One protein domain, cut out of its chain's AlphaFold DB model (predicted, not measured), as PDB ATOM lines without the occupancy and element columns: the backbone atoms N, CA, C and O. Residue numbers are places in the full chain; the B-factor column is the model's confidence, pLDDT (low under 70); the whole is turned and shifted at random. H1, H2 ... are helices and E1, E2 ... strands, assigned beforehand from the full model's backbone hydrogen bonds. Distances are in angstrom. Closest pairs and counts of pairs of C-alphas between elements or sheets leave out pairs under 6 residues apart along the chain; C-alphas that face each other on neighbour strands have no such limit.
ATOM      1  N   GLY A   5     188.399 143.518 186.676       58.19
ATOM      2  CA  GLY A   5     188.672 144.090 185.360       58.19
ATOM      3  C   GLY A   5     188.685 145.618 185.420       58.19
ATOM      4  O   GLY A   5     187.767 146.242 185.955       58.19
ATOM      5  N   THR A   6     189.730 146.244 184.878       56.66
ATOM      6  CA  THR A   6     189.765 147.695 184.641       56.66
ATOM      7  C   THR A   6     189.451 147.954 183.171       56.66
ATOM      8  O   THR A   6     190.323 147.801 182.319       56.66
ATOM      9  N   ASP A   7     188.208 148.321 182.864       58.59
ATOM     10  CA  ASP A   7     187.713 148.368 181.479       58.59
ATOM     11  C   ASP A   7     188.154 149.609 180.683       58.59
ATOM     12  O   ASP A   7     188.137 149.601 179.454       58.59
ATOM     13  N   LYS A   8     188.551 150.712 181.338       58.72
ATOM     14  CA  LYS A   8     188.780 151.973 180.615       58.72
ATOM     15  C   LYS A   8     189.934 152.812 181.156       58.72
ATOM     16  O   LYS A   8     190.064 153.032 182.358       58.72
ATOM     17  N   LYS A   9     190.756 153.305 180.224       57.72
ATOM     18  CA  LYS A   9     191.908 154.177 180.479       57.72
ATOM     19  C   LYS A   9     191.457 155.538 181.038       57.72
ATOM     20  O   LYS A   9     190.439 156.089 180.628       57.72
ATOM     21  N   MET A  10     192.232 156.017 182.012       65.88
ATOM     22  CA  MET A  10     191.965 157.134 182.927       65.88
ATOM     23  C   MET A  10     192.233 158.497 182.273       65.88
ATOM     24  O   MET A  10     193.238 159.143 182.575       65.88
ATOM     25  N   ASP A  11     191.374 158.958 181.372       67.75
ATOM     26  CA  ASP A  11     191.516 160.322 180.862       67.75
ATOM     27  C   ASP A  11     191.053 161.359 181.891       67.75
ATOM     28  O   ASP A  11     190.106 161.164 182.667       67.75
ATOM     29  N   ARG A  12     191.771 162.485 181.924       78.50
ATOM     30  CA  ARG A  12     191.394 163.630 182.748       78.50
ATOM     31  C   ARG A  12     190.255 164.359 182.050       78.50
ATOM     32  O   ARG A  12     190.435 164.885 180.956       78.50
ATOM     33  N   HIS A  13     189.110 164.461 182.712       80.19
ATOM     34  CA  HIS A  13     187.970 165.212 182.198       80.19
ATOM     35  C   HIS A  13     187.607 166.366 183.132       80.19
ATOM     36  O   HIS A  13     187.783 166.301 184.355       80.19
ATOM     37  N   ASN A  14     187.088 167.442 182.547       78.81
ATOM     38  CA  ASN A  14     186.534 168.553 183.310       78.81
ATOM     39  C   ASN A  14     185.262 168.100 184.036       78.81
ATOM     40  O   ASN A  14     184.465 167.323 183.507       78.81
ATOM     41  N   PHE A  15     185.058 168.581 185.260       77.38
ATOM     42  CA  PHE A  15     183.825 168.304 185.988       77.38
ATOM     43  C   PHE A  15     182.682 169.122 185.384       77.38
ATOM     44  O   PHE A  15     182.767 170.346 185.323       77.38
ATOM     45  N   ALA A  16     181.586 168.459 184.997       70.94
ATOM     46  CA  ALA A  16     180.392 169.131 184.469       70.94
ATOM     47  C   ALA A  16     179.800 170.150 185.461       70.94
ATOM     48  O   ALA A  16     179.209 171.151 185.066       70.94
ATOM     49  N   ARG A  17     179.995 169.916 186.765       67.19
ATOM     50  CA  ARG A  17     179.676 170.867 187.828       67.19
ATOM     51  C   ARG A  17     180.850 170.957 188.792       67.19
ATOM     52  O   ARG A  17     181.231 169.965 189.411       67.19
ATOM     53  N   VAL A  18     181.405 172.155 188.935       61.00
ATOM     54  CA  VAL A  18     182.535 172.417 189.830       61.00
ATOM     55  C   VAL A  18     182.021 172.471 191.274       61.00
ATOM     56  O   VAL A  18     181.597 173.518 191.755       61.00
ATOM     57  N   ALA A  19     182.022 171.325 191.963       60.72
ATOM     58  CA  ALA A  19     181.577 171.229 193.359       60.72
ATOM     59  C   ALA A  19     182.509 171.985 194.329       60.72
ATOM     60  O   ALA A  19     182.064 172.541 195.329       60.72
ATOM     61  N   ARG A  20     183.805 172.064 194.003       62.78
ATOM     62  CA  ARG A  20     184.799 172.908 194.680       62.78
ATOM     63  C   ARG A  20     185.519 173.745 193.631       62.78
ATOM     64  O   ARG A  20     186.233 173.177 192.815       62.78
ATOM     65  N   ARG A  21     185.406 175.081 193.692       60.91
ATOM     66  CA  ARG A  21     186.049 176.028 192.740       60.91
ATOM     67  C   ARG A  21     187.546 175.776 192.501       60.91
ATOM     68  O   ARG A  21     188.054 176.166 191.461       60.91
ATOM     69  N   LYS A  22     188.234 175.125 193.444       70.00
ATOM     70  CA  LYS A  22     189.660 174.782 193.360       70.00
ATOM     71  C   LYS A  22     189.971 173.579 192.450       70.00
ATOM     72  O   LYS A  22     191.112 173.431 192.036       70.00
ATOM     73  N   PHE A  23     188.987 172.740 192.119       73.19
ATOM     74  CA  PHE A  23     189.179 171.530 191.319       73.19
ATOM     75  C   PHE A  23     188.170 171.500 190.171       73.19
ATOM     76  O   PHE A  23     187.006 171.156 190.358       73.19
ATOM     77  N   SER A  24     188.615 171.909 188.983       75.62
ATOM     78  CA  SER A  24     187.798 171.979 187.763       75.62
ATOM     79  C   SER A  24     187.883 170.721 186.893       75.62
ATOM     80  O   SER A  24     187.081 170.555 185.977       75.62
ATOM     81  N   SER A  25     188.830 169.824 187.174       79.00
ATOM     82  CA  SER A  25     189.052 168.584 186.427       79.00
ATOM     83  C   SER A  25     189.627 167.483 187.309       79.00
ATOM     84  O   SER A  25     190.266 167.766 188.326       79.00
ATOM     85  N   GLY A  26     189.419 166.235 186.898       83.50
ATOM     86  CA  GLY A  26     189.907 165.052 187.597       83.50
ATOM     87  C   GLY A  26     189.897 163.813 186.706       83.50
ATOM     88  O   GLY A  26     189.528 163.879 185.534       83.50
ATOM     89  N   TYR A  27     190.330 162.693 187.273       83.25
ATOM     90  CA  TYR A  27     190.373 161.399 186.599       83.25
ATOM     91  C   TYR A  27     189.108 160.605 186.911       83.25
ATOM     92  O   TYR A  27     188.634 160.611 188.048       83.25
ATOM     93  N   TYR A  28     188.566 159.926 185.902       80.88
ATOM     94  CA  TYR A  28     187.369 159.099 186.047       80.88
ATOM     95  C   TYR A  28     187.728 157.634 185.940       80.88
ATOM     96  O   TYR A  28     188.151 157.198 184.873       80.88
ATOM     97  N   VAL A  29     187.516 156.898 187.033       80.00
ATOM     98  CA  VAL A  29     187.848 155.479 187.160       80.00
ATOM     99  C   VAL A  29     186.605 154.628 187.262       80.00
ATOM    100  O   VAL A  29     185.789 154.832 188.156       80.00
ATOM    101  N   ASN A  30     186.499 153.655 186.358       82.50
ATOM    102  CA  ASN A  30     185.445 152.658 186.369       82.50
ATOM    103  C   ASN A  30     186.061 151.291 186.666       82.50
ATOM    104  O   ASN A  30     186.945 150.834 185.942       82.50
ATOM    105  N   PHE A  31     185.566 150.651 187.721       80.19
ATOM    106  CA  PHE A  31     185.898 149.278 188.079       80.19
ATOM    107  C   PHE A  31     184.647 148.420 187.935       80.19
ATOM    108  O   PHE A  31     183.582 148.814 188.415       80.19
ATOM    109  N   ILE A  32     184.788 147.258 187.301       82.38
ATOM    110  CA  ILE A  32     183.733 146.248 187.211       82.38
ATOM    111  C   ILE A  32     184.283 144.983 187.867       82.38
ATOM    112  O   ILE A  32     185.357 144.497 187.507       82.38
ATOM    113  N   PHE A  33     183.588 144.499 188.891       80.50
ATOM    114  CA  PHE A  33     183.985 143.317 189.646       80.50
ATOM    115  C   PHE A  33     182.758 142.650 190.270       80.50
ATOM    116  O   PHE A  33     181.786 143.320 190.626       80.50
ATOM    117  N   ASP A  34     182.843 141.335 190.443       83.50
ATOM    118  CA  ASP A  34     181.834 140.546 191.142       83.50
ATOM    119  C   ASP A  34     182.164 140.488 192.633       83.50
ATOM    120  O   ASP A  34     183.194 139.944 193.036       83.50
ATOM    121  N   ALA A  35     181.286 141.043 193.467       84.31
ATOM    122  CA  ALA A  35     181.437 141.025 194.917       84.31
ATOM    123  C   ALA A  35     180.087 140.969 195.637       84.31
ATOM    124  O   ALA A  35     179.033 141.267 195.072       84.31
ATOM    125  N   GLU A  36     180.132 140.623 196.923       85.81
ATOM    126  CA  GLU A  36     178.960 140.673 197.791       85.81
ATOM    127  C   GLU A  36     178.450 142.114 197.968       85.81
ATOM    128  O   GLU A  36     179.257 143.048 198.045       85.81
ATOM    129  N   PRO A  37     177.132 142.322 198.143       82.12
ATOM    130  CA  PRO A  37     176.556 143.654 198.334       82.12
ATOM    131  C   PRO A  37     177.192 144.452 199.483       82.12
ATOM    132  O   PRO A  37     177.348 145.666 199.374       82.12
ATOM    133  N   ALA A  38     177.634 143.776 200.550       85.81
ATOM    134  CA  ALA A  38     178.301 144.404 201.693       85.81
ATOM    135  C   ALA A  38     179.636 145.086 201.327       85.81
ATOM    136  O   ALA A  38     180.080 146.008 202.013       85.81
ATOM    137  N   VAL A  39     180.285 144.660 200.239       87.88
ATOM    138  CA  VAL A  39     181.533 145.265 199.752       87.88
ATOM    139  C   VAL A  39     181.280 146.669 199.195       87.88
ATOM    140  O   VAL A  39     182.121 147.551 199.373       87.88
ATOM    141  N   ALA A  40     180.105 146.925 198.607       85.88
ATOM    142  CA  ALA A  40     179.753 148.243 198.076       85.88
ATOM    143  C   ALA A  40     179.771 149.329 199.162       85.88
ATOM    144  O   ALA A  40     180.306 150.418 198.942       85.88
ATOM    145  N   ASP A  41     179.233 149.035 200.347       86.88
ATOM    146  CA  ASP A  41     179.192 149.998 201.451       86.88
ATOM    147  C   ASP A  41     180.569 150.209 202.085       86.88
ATOM    148  O   ASP A  41     180.919 151.336 202.453       86.88
ATOM    149  N   ARG A  42     181.408 149.165 202.120       89.38
ATOM    150  CA  ARG A  42     182.817 149.289 202.527       89.38
ATOM    151  C   ARG A  42     183.593 150.204 201.584       89.38
ATOM    152  O   ARG A  42     184.311 151.079 202.055       89.38
ATOM    153  N   ILE A  43     183.407 150.052 200.273       89.00
ATOM    154  CA  ILE A  43     184.056 150.890 199.253       89.00
ATOM    155  C   ILE A  43     183.628 152.351 199.390       89.00
ATOM    156  O   ILE A  43     184.479 153.241 199.418       89.00
ATOM    157  N   LYS A  44     182.321 152.608 199.532       88.06
ATOM    158  CA  LYS A  44     181.810 153.967 199.757       88.06
ATOM    159  C   LYS A  44     182.413 154.589 201.015       88.06
ATOM    160  O   LYS A  44     182.860 155.729 200.964       88.06
ATOM    161  N   THR A  45     182.452 153.837 202.116       90.12
ATOM    162  CA  THR A  45     182.995 154.312 203.397       90.12
ATOM    163  C   THR A  45     184.489 154.604 203.297       90.12
ATOM    164  O   THR A  45     184.938 155.651 203.751       90.12
ATOM    165  N   HIS A  46     185.253 153.711 202.665       89.25
ATOM    166  CA  HIS A  46     186.693 153.868 202.495       89.25
ATOM    167  C   HIS A  46     187.034 155.137 201.704       89.25
ATOM    168  O   HIS A  46     187.808 155.966 202.171       89.25
ATOM    169  N   PHE A  47     186.394 155.335 200.550       88.94
ATOM    170  CA  PHE A  47     186.663 156.497 199.704       88.94
ATOM    171  C   PHE A  47     186.051 157.804 200.216       88.94
ATOM    172  O   PHE A  47     186.549 158.870 199.872       88.94
ATOM    173  N   ALA A  48     185.007 157.761 201.049       85.88
ATOM    174  CA  ALA A  48     184.469 158.966 201.687       85.88
ATOM    175  C   ALA A  48     185.481 159.638 202.634       85.88
ATOM    176  O   ALA A  48     185.384 160.839 202.882       85.88
ATOM    177  N   LEU A  49     186.441 158.869 203.155       87.62
ATOM    178  CA  LEU A  49     187.509 159.360 204.026       87.62
ATOM    179  C   LEU A  49     188.748 159.827 203.247       87.62
ATOM    180  O   LEU A  49     189.640 160.430 203.842       87.62
ATOM    181  N   ASP A  50     188.817 159.570 201.938       86.62
ATOM    182  CA  ASP A  50     189.968 159.923 201.113       86.62
ATOM    183  C   ASP A  50     189.830 161.360 200.566       86.62
ATOM    184  O   ASP A  50     188.955 161.630 199.736       86.62
TER     185      ASP A  50
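AT A GLANCE: This is residues 5 to 50 of the 81 residues of an uncharacterized protein of Verrucomicrobia subdivision 3 bacterium (UniProt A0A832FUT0). With little regular structure, the printed part is a loose, open hook: a small hairpin of two short strands, E1 and E2, at one end, a long unnamed arm after E2, and helix H1 folded back from the far end of that arm. Residues 35 to 50, with H1, stick out free. The 46 printed residues hold E1, E2 and H1 in that order; the sheet, E1 - E2, is antiparallel. The class is mixed, with only 18 residues in named elements; the radius of gyration of the C-alphas is 13.4 A and the spans are 36 by 24 by 15 A.

HOW THE PARTS SIT: E1, residues 12 to 14, and E2, residues 25 to 27, form an antiparallel hairpin at 145 degrees. N 13 and O 26 are within hydrogen-bond range at 2.9 A. H1, residues 37 to 48, is apart from E1; 7 of its 8 O i to N i+4 pairs are within range.

IN THESE COORDINATES: E1 begins at C-alpha 12 (191.394, 163.630, 182.748) and spans 6.9 A, E2 7.3 A. H1 spans 17.6 A, ending at C-alpha 48 (184.469, 158.966, 201.687).

THE WHOLE: The C-alphas of Arg 21 and Glu 36 are the farthest apart, 36.4 A. The printed part has no cut, and both links are short. pLDDT is under 70 at residues 5 to 11 and 17 to 21.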